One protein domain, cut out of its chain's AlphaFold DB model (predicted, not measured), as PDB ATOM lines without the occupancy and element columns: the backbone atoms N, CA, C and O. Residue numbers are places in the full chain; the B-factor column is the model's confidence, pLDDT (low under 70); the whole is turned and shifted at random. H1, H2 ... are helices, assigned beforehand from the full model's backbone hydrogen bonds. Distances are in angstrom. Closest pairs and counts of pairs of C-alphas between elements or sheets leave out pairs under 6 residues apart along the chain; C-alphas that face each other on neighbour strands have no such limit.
ATOM      1  N   ALA A  90       3.485 -32.817  -6.745       69.44
ATOM      2  CA  ALA A  90       4.361 -33.190  -5.633       69.44
ATOM      3  C   ALA A  90       5.165 -32.015  -5.073       69.44
ATOM      4  O   ALA A  90       5.496 -31.983  -3.891       69.44
ATOM      5  N   GLU A  91       5.428 -31.003  -5.899       61.75
ATOM      6  CA  GLU A  91       6.092 -29.783  -5.456       61.75
ATOM      7  C   GLU A  91       5.287 -28.982  -4.428       61.75
ATOM      8  O   GLU A  91       5.899 -28.294  -3.611       61.75
ATOM      9  N   ASN A  92       3.956 -29.111  -4.442       60.44
ATOM     10  CA  ASN A  92       3.049 -28.457  -3.497       60.44
ATOM     11  C   ASN A  92       3.038 -29.159  -2.133       60.44
ATOM     12  O   ASN A  92       2.671 -28.552  -1.126       60.44
ATOM     13  N   PHE A  93       3.488 -30.414  -2.068       63.03
ATOM     14  CA  PHE A  93       3.689 -31.123  -0.809       63.03
ATOM     15  C   PHE A  93       5.054 -30.729  -0.234       63.03
ATOM     16  O   PHE A  93       6.019 -31.489  -0.224       63.03
ATOM     17  N   SER A  94       5.134 -29.496   0.282       53.81
ATOM     18  CA  SER A  94       6.342 -28.921   0.898       53.81
ATOM     19  C   SER A  94       6.822 -29.671   2.150       53.81
ATOM     20  O   SER A  94       7.848 -29.310   2.727       53.81
ATOM     21  N   MET A  95       6.096 -30.707   2.581       58.34
ATOM     22  CA  MET A  95       6.368 -31.509   3.777       58.34
ATOM     23  C   MET A  95       7.729 -32.213   3.728       58.34
ATOM     24  O   MET A  95       8.252 -32.611   4.762       58.34
ATOM     25  N   LEU A  96       8.323 -32.299   2.536       53.75
ATOM     26  CA  LEU A  96       9.549 -33.037   2.251       53.75
ATOM     27  C   LEU A  96      10.735 -32.154   1.851       53.75
ATOM     28  O   LEU A  96      11.874 -32.607   1.812       53.75
ATOM     29  N   LYS A  97      10.481 -30.871   1.562       56.34
ATOM     30  CA  LYS A  97      11.507 -29.916   1.109       56.34
ATOM     31  C   LYS A  97      12.067 -29.049   2.237       56.34
ATOM     32  O   LYS A  97      13.001 -28.285   2.004       56.34
ATOM     33  N   ASN A  98      11.523 -29.157   3.450       51.47
ATOM     34  CA  ASN A  98      11.947 -28.347   4.586       51.47
ATOM     35  C   ASN A  98      13.251 -28.887   5.192       51.47
ATOM     36  O   ASN A  98      13.259 -29.483   6.267       51.47
ATOM     37  N   VAL A  99      14.370 -28.612   4.524       53.75
ATOM     38  CA  VAL A  99      15.628 -28.394   5.244       53.75
ATOM     39  C   VAL A  99      15.382 -27.142   6.068       53.75
ATOM     40  O   VAL A  99      15.215 -26.073   5.493       53.75
ATOM     41  N   ILE A 107      24.829 -26.989   8.083       61.31
ATOM     42  CA  ILE A 107      24.164 -28.277   7.876       61.31
ATOM     43  C   ILE A 107      24.108 -28.973   9.234       61.31
ATOM     44  O   ILE A 107      25.124 -29.118   9.916       61.31
ATOM     45  N   ILE A 108      22.909 -29.359   9.653       67.12
ATOM     46  CA  ILE A 108      22.722 -30.028  10.931       67.12
ATOM     47  C   ILE A 108      23.263 -31.454  10.794       67.12
ATOM     48  O   ILE A 108      22.947 -32.134   9.824       67.12
ATOM     49  N   ALA A 109      24.073 -31.923  11.748       67.25
ATOM     50  CA  ALA A 109      24.773 -33.211  11.644       67.25
ATOM     51  C   ALA A 109      23.843 -34.430  11.445       67.25
ATOM     52  O   ALA A 109      24.281 -35.453  10.929       67.25
ATOM     53  N   TRP A 110      22.568 -34.325  11.835       70.19
ATOM     54  CA  TRP A 110      21.562 -35.370  11.620       70.19
ATOM     55  C   TRP A 110      20.808 -35.255  10.285       70.19
ATOM     56  O   TRP A 110      20.020 -36.140   9.957       70.19
ATOM     57  N   ASP A 111      21.015 -34.189   9.508       70.25
ATOM     58  CA  ASP A 111      20.338 -33.953   8.231       70.25
ATOM     59  C   ASP A 111      21.159 -34.542   7.074       70.25
ATOM     60  O   ASP A 111      21.868 -33.848   6.345       70.25
ATOM     61  N   HIS A 112      21.115 -35.869   6.957       75.44
ATOM     62  CA  HIS A 112      21.763 -36.612   5.875       75.44
ATOM     63  C   HIS A 112      20.825 -36.791   4.666       75.44
ATOM     64  O   HIS A 112      19.603 -36.798   4.806       75.44
ATOM     65  N   ASP A 113      21.388 -37.001   3.468       70.75
ATOM     66  CA  ASP A 113      20.618 -37.068   2.208       70.75
ATOM     67  C   ASP A 113      19.522 -38.158   2.208       70.75
ATOM     68  O   ASP A 113      18.469 -37.967   1.601       70.75
ATOM     69  N   ASP A 114      19.735 -39.275   2.915       76.19
ATOM     70  CA  ASP A 114      18.776 -40.392   3.000       76.19
ATOM     71  C   ASP A 114      17.632 -40.168   4.009       76.19
ATOM     72  O   ASP A 114      16.758 -41.021   4.168       76.19
ATOM     73  N   ARG A 115      17.624 -39.040   4.731       81.19
ATOM     74  CA  ARG A 115      16.670 -38.803   5.822       81.19
ATOM     75  C   ARG A 115      15.231 -38.762   5.337       81.19
ATOM     76  O   ARG A 115      14.346 -39.279   6.004       81.19
ATOM     77  N   GLU A 116      15.003 -38.172   4.174       78.25
ATOM     78  CA  GLU A 116      13.680 -38.110   3.565       78.25
ATOM     79  C   GLU A 116      13.157 -39.506   3.228       78.25
ATOM     80  O   GLU A 116      12.044 -39.846   3.607       78.25
ATOM     81  N   VAL A 117      13.989 -40.352   2.613       81.56
ATOM     82  CA  VAL A 117      13.641 -41.747   2.299       81.56
ATOM     83  C   VAL A 117      13.215 -42.485   3.566       81.56
ATOM     84  O   VAL A 117      12.161 -43.121   3.607       81.56
ATOM     85  N   MET A 118      14.013 -42.347   4.626       85.62
ATOM     86  CA  MET A 118      13.723 -42.965   5.916       85.62
ATOM     87  C   MET A 118      12.468 -42.388   6.564       85.62
ATOM     88  O   MET A 118      11.717 -43.136   7.180       85.62
ATOM     89  N   LEU A 119      12.214 -41.088   6.407       88.12
ATOM     90  CA  LEU A 119      11.031 -40.434   6.952       88.12
ATOM     91  C   LEU A 119       9.753 -40.995   6.327       88.12
ATOM     92  O   LEU A 119       8.852 -41.362   7.070       88.12
ATOM     93  N   TRP A 120       9.690 -41.134   4.998       89.44
ATOM     94  CA  TRP A 120       8.521 -41.714   4.325       89.44
ATOM     95  C   TRP A 120       8.231 -43.127   4.829       89.44
ATOM     96  O   TRP A 120       7.115 -43.425   5.255       89.44
ATOM     97  N   ILE A 121       9.258 -43.981   4.818       92.44
ATOM     98  CA  ILE A 121       9.130 -45.375   5.246       92.44
ATOM     99  C   ILE A 121       8.709 -45.433   6.716       92.44
ATOM    100  O   ILE A 121       7.791 -46.169   7.063       92.44
ATOM    101  N   HIS A 122       9.337 -44.634   7.580       93.94
ATOM    102  CA  HIS A 122       9.042 -44.616   9.007       93.94
ATOM    103  C   HIS A 122       7.628 -44.114   9.311       93.94
ATOM    104  O   HIS A 122       6.938 -44.728  10.121       93.94
ATOM    105  N   THR A 123       7.175 -43.039   8.661       93.56
ATOM    106  CA  THR A 123       5.831 -42.482   8.858       93.56
ATOM    107  C   THR A 123       4.755 -43.498   8.481       93.56
ATOM    108  O   THR A 123       3.861 -43.758   9.285       93.56
ATOM    109  N   ILE A 124       4.876 -44.133   7.310       95.94
ATOM    110  CA  ILE A 124       3.912 -45.146   6.850       95.94
ATOM    111  C   ILE A 124       3.970 -46.391   7.751       95.94
ATOM    112  O   ILE A 124       2.931 -46.880   8.199       95.94
ATOM    113  N   ALA A 125       5.170 -46.871   8.085       97.00
ATOM    114  CA  ALA A 125       5.345 -48.027   8.965       97.00
ATOM    115  C   ALA A 125       4.775 -47.782  10.371       97.00
ATOM    116  O   ALA A 125       4.178 -48.679  10.966       97.00
ATOM    117  N   MET A 126       4.931 -46.575  10.922       96.69
ATOM    118  CA  MET A 126       4.417 -46.237  12.249       96.69
ATOM    119  C   MET A 126       2.886 -46.266  12.290       96.69
ATOM    120  O   MET A 126       2.339 -46.778  13.272       96.69
ATOM    121  N   ALA A 127       2.223 -45.772  11.241       96.88
ATOM    122  CA  ALA A 127       0.766 -45.716  11.149       96.88
ATOM    123  C   ALA A 127       0.139 -47.085  10.841       96.88
ATOM    124  O   ALA A 127      -0.702 -47.558  11.602       96.88
ATOM    125  N   TYR A 128       0.591 -47.759   9.780       97.12
ATOM    126  CA  TYR A 128      -0.068 -48.967   9.261       97.12
ATOM    127  C   TYR A 128       0.617 -50.284   9.651       97.12
ATOM    128  O   TYR A 128       0.110 -51.359   9.341       97.12
ATOM    129  N   LYS A 129       1.765 -50.226  10.344       97.25
ATOM    130  CA  LYS A 129       2.571 -51.399  10.752       97.25
ATOM    131  C   LYS A 129       3.045 -52.270   9.581       97.25
ATOM    132  O   LYS A 129       3.311 -53.455   9.760       97.25
ATOM    133  N   TRP A 130       3.168 -51.682   8.395       97.44
ATOM    134  CA  TRP A 130       3.668 -52.371   7.208       97.44
ATOM    135  C   TRP A 130       5.174 -52.594   7.268       97.44
ATOM    136  O   TRP A 130       5.916 -51.822   7.885       97.44
ATOM    137  N   SER A 131       5.626 -53.664   6.615       97.12
ATOM    138  CA  SER A 131       7.049 -53.941   6.498       97.12
ATOM    139  C   SER A 131       7.699 -53.004   5.476       97.12
ATOM    140  O   SER A 131       7.046 -52.454   4.588       97.12
ATOM    141  N   ARG A 132       9.018 -52.816   5.584       95.50
ATOM    142  CA  ARG A 132       9.767 -51.979   4.638       95.50
ATOM    143  C   ARG A 132       9.604 -52.434   3.172       95.50
ATOM    144  O   ARG A 132       9.347 -51.557   2.352       95.50
ATOM    145  N   PRO A 133       9.710 -53.735   2.826       96.81
ATOM    146  CA  PRO A 133       9.470 -54.203   1.459       96.81
ATOM    147  C   PRO A 133       8.075 -53.866   0.923       96.81
ATOM    148  O   PRO A 133       7.954 -53.467  -0.232       96.81
ATOM    149  N   ASP A 134       7.040 -53.967   1.762       97.25
ATOM    150  CA  ASP A 134       5.665 -53.650   1.354       97.25
ATOM    151  C   ASP A 134       5.531 -52.167   0.997       97.25
ATOM    152  O   ASP A 134       4.958 -51.815  -0.031       97.25
ATOM    153  N   ILE A 135       6.129 -51.296   1.818       96.75
ATOM    154  CA  ILE A 135       6.126 -49.846   1.605       96.75
ATOM    155  C   ILE A 135       6.940 -49.477   0.360       96.75
ATOM    156  O   ILE A 135       6.499 -48.668  -0.453       96.75
ATOM    157  N   GLU A 136       8.121 -50.072   0.173       95.38
ATOM    158  CA  GLU A 136       8.973 -49.811  -0.993       95.38
ATOM    159  C   GLU A 136       8.316 -50.237  -2.319       95.38
ATOM    160  O   GLU A 136       8.660 -49.682  -3.367       95.38
ATOM    161  N   ASN A 137       7.358 -51.167  -2.279       96.69
ATOM    162  CA  ASN A 137       6.610 -51.640  -3.443       96.69
ATOM    163  C   ASN A 137       5.379 -50.776  -3.797       96.69
ATOM    164  O   ASN A 137       4.762 -50.976  -4.849       96.69
ATOM    165  N   LEU A 138       5.020 -49.797  -2.960       96.25
ATOM    166  CA  LEU A 138       3.923 -48.871  -3.252       96.25
ATOM    167  C   LEU A 138       4.204 -48.049  -4.509       96.25
ATOM    168  O   LEU A 138       5.360 -47.782  -4.868       96.25
ATOM    169  N   TRP A 139       3.141 -47.598  -5.172       94.56
ATOM    170  CA  TRP A 139       3.290 -46.518  -6.136       94.56
ATOM    171  C   TRP A 139       3.638 -45.215  -5.403       94.56
ATOM    172  O   TRP A 139       3.114 -44.964  -4.312       94.56
ATOM    173  N   PRO A 140       4.502 -44.354  -5.972       92.19
ATOM    174  CA  PRO A 140       4.856 -43.093  -5.329       92.19
ATOM    175  C   PRO A 140       3.642 -42.215  -4.977       92.19
ATOM    176  O   PRO A 140       3.632 -41.588  -3.921       92.19
ATOM    177  N   GLU A 141       2.592 -42.212  -5.803       90.62
ATOM    178  CA  GLU A 141       1.331 -41.493  -5.545       90.62
ATOM    179  C   GLU A 141       0.595 -42.024  -4.321       90.62
ATOM    180  O   GLU A 141       0.106 -41.240  -3.511       90.62
ATOM    181  N   GLU A 142       0.503 -43.349  -4.194       93.19
ATOM    182  CA  GLU A 142      -0.181 -44.004  -3.078       93.19
ATOM    183  C   GLU A 142       0.525 -43.659  -1.771       93.19
ATOM    184  O   GLU A 142      -0.111 -43.254  -0.803       93.19
ATOM    185  N   ALA A 143       1.857 -43.730  -1.771       92.81
ATOM    186  CA  ALA A 143       2.668 -43.355  -0.624       92.81
ATOM    187  C   ALA A 143       2.477 -41.878  -0.230       92.81
ATOM    188  O   ALA A 143       2.364 -41.574   0.958       92.81
ATOM    189  N   VAL A 144       2.375 -40.964  -1.205       89.88
ATOM    190  CA  VAL A 144       2.024 -39.557  -0.941       89.88
ATOM    191  C   VAL A 144       0.631 -39.444  -0.317       89.88
ATOM    192  O   VAL A 144       0.470 -38.705   0.653       89.88
ATOM    193  N   GLY A 145      -0.353 -40.180  -0.839       90.44
ATOM    194  CA  GLY A 145      -1.716 -40.215  -0.308       90.44
ATOM    195  C   GLY A 145      -1.767 -40.679   1.149       90.44
ATOM    196  O   GLY A 145      -2.319 -39.976   1.992       90.44
ATOM    197  N   PHE A 146      -1.098 -41.787   1.474       94.31
ATOM    198  CA  PHE A 146      -1.011 -42.291   2.849       94.31
ATOM    199  C   PHE A 146      -0.355 -41.288   3.795       94.31
ATOM    200  O   PHE A 146      -0.829 -41.065   4.905       94.31
ATOM    201  N   ILE A 147       0.727 -40.640   3.363       91.44
ATOM    202  CA  ILE A 147       1.384 -39.619   4.183       91.44
ATOM    203  C   ILE A 147       0.448 -38.427   4.426       91.44
ATOM    204  O   ILE A 147       0.425 -37.893   5.533       91.44
ATOM    205  N   GLN A 148      -0.335 -38.008   3.428       88.94
ATOM    206  CA  GLN A 148      -1.318 -36.935   3.602       88.94
ATOM    207  C   GLN A 148      -2.421 -37.311   4.583       88.94
ATOM    208  O   GLN A 148      -2.765 -36.484   5.422       88.94
ATOM    209  N   GLU A 149      -2.940 -38.533   4.495       92.75
ATOM    210  CA  GLU A 149      -3.949 -39.062   5.413       92.75
ATOM    211  C   GLU A 149      -3.430 -39.032   6.855       92.75
ATOM    212  O   GLU A 149      -3.998 -38.345   7.704       92.75
ATOM    213  N   ILE A 150      -2.258 -39.630   7.096       93.94
ATOM    214  CA  ILE A 150      -1.602 -39.643   8.412       93.94
ATOM    215  C   ILE A 150      -1.415 -38.220   8.957       93.94
ATOM    216  O   ILE A 150      -1.585 -37.955  10.148       93.94
ATOM    217  N   LEU A 151      -1.000 -37.276   8.111       90.50
ATOM    218  CA  LEU A 151      -0.730 -35.907   8.546       90.50
ATOM    219  C   LEU A 151      -2.004 -35.089   8.755       90.50
ATOM    220  O   LEU A 151      -2.010 -34.229   9.636       90.50
ATOM    221  N   ALA A 152      -3.067 -35.365   8.001       92.31
ATOM    222  CA  ALA A 152      -4.379 -34.780   8.227       92.31
ATOM    223  C   ALA A 152      -4.939 -35.234   9.579       92.31
ATOM    224  O   ALA A 152      -5.341 -34.385  10.373       92.31
ATOM    225  N   ASP A 153      -4.854 -36.526   9.892       95.62
ATOM    226  CA  ASP A 153      -5.307 -37.073  11.175       95.62
ATOM    227  C   ASP A 153      -4.536 -36.470  12.351       95.62
ATOM    228  O   ASP A 153      -5.130 -35.940  13.291       95.62
ATOM    229  N   ASN A 154      -3.202 -36.430  12.251       93.50
ATOM    230  CA  ASN A 154      -2.354 -35.786  13.256       93.50
ATOM    231  C   ASN A 154      -2.685 -34.295  13.434       93.50
ATOM    232  O   ASN A 154      -2.576 -33.751  14.535       93.50
ATOM    233  N   GLN A 155      -3.031 -33.597  12.352       92.81
ATOM    234  CA  GLN A 155      -3.438 -32.199  12.417       92.81
ATOM    235  C   GLN A 155      -4.799 -32.056  13.101       92.81
ATOM    236  O   GLN A 155      -4.945 -31.173  13.944       92.81
ATOM    237  N   PHE A 156      -5.774 -32.908  12.784       95.06
ATOM    238  CA  PHE A 156      -7.091 -32.874  13.420       95.06
ATOM    239  C   PHE A 156      -7.019 -33.197  14.910       95.06
ATOM    240  O   PHE A 156      -7.673 -32.527  15.706       95.06
ATOM    241  N   GLU A 157      -6.171 -34.143  15.308       96.56
ATOM    242  CA  GLU A 157      -5.920 -34.430  16.718       96.56
ATOM    243  C   GLU A 157      -5.323 -33.210  17.439       96.56
ATOM    244  O   GLU A 157      -5.799 -32.806  18.502       96.56
ATOM    245  N   LYS A 158      -4.329 -32.549  16.832       94.31
ATOM    246  CA  LYS A 158      -3.747 -31.315  17.384       94.31
ATOM    247  C   LYS A 158      -4.756 -30.179  17.459       94.31
ATOM    248  O   LYS A 158      -4.766 -29.458  18.451       94.31
ATOM    249  N   GLU A 159      -5.593 -30.010  16.439       94.25
ATOM    250  CA  GLU A 159      -6.675 -29.023  16.436       94.25
ATOM    251  C   GLU A 159      -7.675 -29.298  17.557       94.25
ATOM    252  O   GLU A 159      -8.071 -28.368  18.260       94.25
ATOM    253  N   PHE A 160      -8.031 -30.565  17.771       95.31
ATOM    254  CA  PHE A 160      -8.909 -30.975  18.856       95.31
ATOM    255  C   PHE A 160      -8.300 -30.636  20.220       95.31
ATOM    256  O   PHE A 160      -8.921 -29.918  21.001       95.31
ATOM    257  N   ILE A 161      -7.055 -31.046  20.483       95.88
ATOM    258  CA  ILE A 161      -6.355 -30.738  21.741       95.88
ATOM    259  C   ILE A 161      -6.221 -29.223  21.937       95.88
ATOM    260  O   ILE A 161      -6.490 -28.697  23.016       95.88
ATOM    261  N   TYR A 162      -5.840 -28.502  20.885       92.94
ATOM    262  CA  TYR A 162      -5.710 -27.053  20.913       92.94
ATOM    263  C   TYR A 162      -7.042 -26.372  21.237       92.94
ATOM    264  O   TYR A 162      -7.063 -25.449  22.050       92.94
ATOM    265  N   SER A 163      -8.157 -26.868  20.694       93.56
ATOM    266  CA  SER A 163      -9.501 -26.343  20.965       93.56
ATOM    267  C   SER A 163      -9.961 -26.504  22.413       93.56
ATOM    268  O   SER A 163     -10.929 -25.863  22.807       93.56
ATOM    269  N   LEU A 164      -9.272 -27.324  23.210       93.62
ATOM    270  CA  LEU A 164      -9.510 -27.470  24.646       93.62
ATOM    271  C   LEU A 164      -8.588 -26.576  25.490       93.62
ATOM    272  O   LEU A 164      -8.788 -26.450  26.696       93.62
ATOM    273  N   SER A 165      -7.573 -25.958  24.881       94.19
ATOM    274  CA  SER A 165      -6.593 -25.128  25.580       94.19
ATOM    275  C   SER A 165      -7.074 -23.688  25.765       94.19
ATOM    276  O   SER A 165      -7.740 -23.115  24.903       94.19
ATOM    277  N   GLU A 166      -6.652 -23.044  26.855       90.69
ATOM    278  CA  GLU A 166      -6.923 -21.618  27.098       90.69
ATOM    279  C   GLU A 166      -6.302 -20.709  26.024       90.69
ATOM    280  O   GLU A 166      -6.824 -19.635  25.727       90.69
ATOM    281  N   ILE A 167      -5.217 -21.168  25.388       92.62
ATOM    282  CA  ILE A 167      -4.524 -20.463  24.302       92.62
ATOM    283  C   ILE A 167      -5.452 -20.261  23.096       92.62
ATOM    284  O   ILE A 167      -5.332 -19.252  22.401       92.62
ATOM    285  N   ALA A 168      -6.388 -21.183  22.853       91.62
ATOM    286  CA  ALA A 168      -7.354 -21.059  21.766       91.62
ATOM    287  C   ALA A 168      -8.449 -20.014  22.039       91.62
ATOM    288  O   ALA A 168      -9.117 -19.582  21.101       91.62
ATOM    289  N   TYR A 169      -8.616 -19.578  23.292       94.81
ATOM    290  CA  TYR A 169      -9.644 -18.623  23.718       94.81
ATOM    291  C   TYR A 169      -9.043 -17.401  24.426       94.81
ATOM    292  O   TYR A 169      -9.365 -17.142  25.591       94.81
ATOM    293  N   PRO A 170      -8.197 -16.599  23.753       92.81
ATOM    294  CA  PRO A 170      -7.641 -15.406  24.370       92.81
ATOM    295  C   PRO A 170      -8.758 -14.443  24.794       92.81
ATOM    296  O   PRO A 170      -9.707 -14.172  24.049       92.81
ATOM    297  N   TYR A 171      -8.638 -13.921  26.014       92.69
ATOM    298  CA  TYR A 171      -9.587 -12.959  26.562       92.69
ATOM    299  C   TYR A 171      -9.337 -11.565  25.982       92.69
ATOM    300  O   TYR A 171      -8.296 -10.950  26.232       92.69
ATOM    301  N   ASP A 172     -10.310 -11.035  25.246       90.81
ATOM    302  CA  ASP A 172     -10.274  -9.655  24.782       90.81
ATOM    303  C   ASP A 172     -10.830  -8.723  25.869       90.81
ATOM    304  O   ASP A 172     -12.033  -8.694  26.150       90.81
ATOM    305  N   LYS A 173      -9.940  -7.928  26.476       91.50
ATOM    306  CA  LYS A 173     -10.284  -6.980  27.548       91.50
ATOM    307  C   LYS A 173     -11.248  -5.883  27.092       91.50
ATOM    308  O   LYS A 173     -12.004  -5.382  27.921       91.50
ATOM    309  N   ALA A 174     -11.235  -5.507  25.810       91.19
ATOM    310  CA  ALA A 174     -12.099  -4.452  25.289       91.19
ATOM    311  C   ALA A 174     -13.544  -4.943  25.147       91.19
ATOM    312  O   ALA A 174     -14.481  -4.269  25.576       91.19
ATOM    313  N   THR A 175     -13.730  -6.141  24.587       87.88
ATOM    314  CA  THR A 175     -15.065  -6.722  24.370       87.88
ATOM    315  C   THR A 175     -15.562  -7.572  25.540       87.88
ATOM    316  O   THR A 175     -16.732  -7.955  25.554       87.88
ATOM    317  N   LYS A 176     -14.697  -7.845  26.528       91.00
ATOM    318  CA  LYS A 176     -14.928  -8.724  27.687       91.00
ATOM    319  C   LYS A 176     -15.389 -10.136  27.310       91.00
ATOM    320  O   LYS A 176     -16.027 -10.814  28.115       91.00
ATOM    321  N   LYS A 177     -15.087 -10.578  26.090       91.06
ATOM    322  CA  LYS A 177     -15.469 -11.887  25.554       91.06
ATOM    323  C   LYS A 177     -14.215 -12.642  25.138       91.06
ATOM    324  O   LYS A 177     -13.287 -12.054  24.585       91.06
ATOM    325  N   SER A 178     -14.200 -13.947  25.375       91.19
ATOM    326  CA  SER A 178     -13.250 -14.839  24.721       91.19
ATOM    327  C   SER A 178     -13.736 -15.139  23.303       91.19
ATOM    328  O   SER A 178     -14.937 -15.276  23.052       91.19
ATOM    329  N   ARG A 179     -12.805 -15.202  22.350       91.62
ATOM    330  CA  ARG A 179     -13.085 -15.626  20.973       91.62
ATOM    331  C   ARG A 179     -12.168 -16.780  20.624       91.62
ATOM    332  O   ARG A 179     -10.980 -16.712  20.916       91.62
ATOM    333  N   PHE A 180     -12.727 -17.803  19.990       93.25
ATOM    334  CA  PHE A 180     -11.943 -18.917  19.480       93.25
ATOM    335  C   PHE A 180     -11.065 -18.451  18.315       93.25
ATOM    336  O   PHE A 180     -11.577 -17.893  17.340       93.25
ATOM    337  N   ILE A 181      -9.759 -18.686  18.410       92.88
ATOM    338  CA  ILE A 181      -8.815 -18.523  17.304       92.88
ATOM    339  C   ILE A 181      -8.413 -19.928  16.866       92.88
ATOM    340  O   ILE A 181      -7.829 -20.629  17.680       92.88
ATOM    341  N   PRO A 182      -8.715 -20.372  15.633       90.81
ATOM    342  CA  PRO A 182      -8.335 -21.704  15.176       90.81
ATOM    343  C   PRO A 182      -6.823 -21.810  14.953       90.81
ATOM    344  O   PRO A 182      -6.167 -20.835  14.581       90.81
ATOM    345  N   MET A 183      -6.276 -23.017  15.118       90.75
ATOM    346  CA  MET A 183      -4.885 -23.285  14.763       90.75
ATOM    347  C   MET A 183      -4.688 -23.129  13.249       90.75
ATOM    348  O   MET A 183      -5.516 -23.570  12.449       90.75
ATOM    349  N   THR A 184      -3.580 -22.512  12.842       88.62
ATOM    350  CA  THR A 184      -3.250 -22.354  11.423       88.62
ATOM    351  C   THR A 184      -3.011 -23.720  10.785       88.62
ATOM    352  O   THR A 184      -2.130 -24.468  11.213       88.62
ATOM    353  N   ARG A 185      -3.773 -24.031   9.733       86.25
ATOM    354  CA  ARG A 185      -3.587 -25.252   8.945       86.25
ATOM    355  C   ARG A 185      -2.379 -25.148   8.010       86.25
ATOM    356  O   ARG A 185      -2.102 -24.061   7.495       86.25
ATOM    357  N   PRO A 186      -1.681 -26.264   7.738       81.69
ATOM    358  CA  PRO A 186      -0.659 -26.320   6.700       81.69
ATOM    359  C   PRO A 186      -1.202 -25.900   5.328       81.69
ATOM    360  O   PRO A 186      -2.343 -26.211   4.988       81.69
ATOM    361  N   ALA A 187      -0.364 -25.257   4.508       78.56
ATOM    362  CA  ALA A 187      -0.765 -24.707   3.207       78.56
ATOM    363  C   ALA A 187      -1.427 -25.739   2.271       78.56
ATOM    364  O   ALA A 187      -2.365 -25.399   1.557       78.56
ATOM    365  N   TRP A 188      -0.984 -26.997   2.315       77.31
ATOM    366  CA  TRP A 188      -1.523 -28.084   1.492       77.31
ATOM    367  C   TRP A 188      -2.930 -28.548   1.915       77.31
ATOM    368  O   TRP A 188      -3.643 -29.111   1.092       77.31
ATOM    369  N   MET A 189      -3.355 -28.299   3.164       82.81
ATOM    370  CA  MET A 189      -4.708 -28.629   3.654       82.81
ATOM    371  C   MET A 189      -5.734 -27.531   3.363       82.81
ATOM    372  O   MET A 189      -6.939 -27.746   3.506       82.81
ATOM    373  N   VAL A 190      -5.284 -26.328   3.003       80.81
ATOM    374  CA  VAL A 190      -6.183 -25.205   2.737       80.81
ATOM    375  C   VAL A 190      -6.702 -25.327   1.306       80.81
ATOM    376  O   VAL A 190      -6.092 -24.834   0.357       80.81
ATOM    377  N   ILE A 191      -7.852 -25.987   1.147       63.94
ATOM    378  CA  ILE A 191      -8.581 -26.048  -0.127       63.94
ATOM    379  C   ILE A 191      -8.942 -24.612  -0.526       63.94
ATOM    380  O   ILE A 191      -9.697 -23.934   0.168       63.94
ATOM    381  N   GLY A 192      -8.366 -24.126  -1.628       57.22
ATOM    382  CA  GLY A 192      -8.569 -22.750  -2.087       57.22
ATOM    383  C   GLY A 192      -7.694 -21.708  -1.388       57.22
ATOM    384  O   GLY A 192      -8.099 -20.546  -1.340       57.22
TER     385      GLY A 192
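Overview. This is residues 90 to 99 and 107 to 192 of the 224 residues of an uncharacterized protein of marine sediment metagenome (UniProt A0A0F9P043). One long helix, H3, makes much of the length; near its first end H1 meets it at a steep angle, and the short H2 packs on H1 at this same end. Past the other end of H3 a long stretch without a named element, residues 164 to 192, runs on, turns back in a narrow loop at residues 173 to 176 and returns along H3. The printed part has 96 residues with three named helices, H1, H2 and H3 in chain order, and no named strand; its class is all helix, though the helices hold only 43 residues, under half. The whole is loose and elongated, with a radius of gyration of the C-alphas of 18.0 A and spans of 58 by 32 by 26 A.

Along the chain. H3, residues 140 to 163, is 34.3 A long, from C-alpha 140 at (4.856, -43.093, -5.329) to C-alpha 163 at (-9.501, -26.343, 20.965). H1, residues 115 to 128, is 19.9 A long and begins at C-alpha 115 at (16.670, -38.803, 5.822). H2 is residues 132 to 136.

Arrangement. H3 touches H1 with residues 143 to 150 alone; the closest C-alphas, of Ile 124 and Ile 147, are 6.6 A apart. They run the same way at a steep tilt of 70.0 degrees, only just short of about perpendicular. H1 touches H2 with residues 121 to 125 alone, closest at the C-alphas of Ile 121 and Ile 135, 6.5 A. H2 and H3 are close but not clearly touching, with the C-alphas of Ile 135 and Ala 143 7.7 A apart. In H1, H2 and H3 every O i to N i+4 pair is within hydrogen-bond range. Residues 171 to 172 pair antiparallel with residues 177 to 178.

Size, cuts and confidence. The C-alphas of Pro 133 and Ala 174 are the two farthest apart, at 59.2 A. Residues 100 to 106 are not printed, and C-alphas 99 and 107 are 8.9 A apart across this cut. The links H1 to H2 and H2 to H3 are tight. Mean pLDDT of the printed part is 85.8; residues 90 to 99, 107 to 109 and 191 to 192 are under 70.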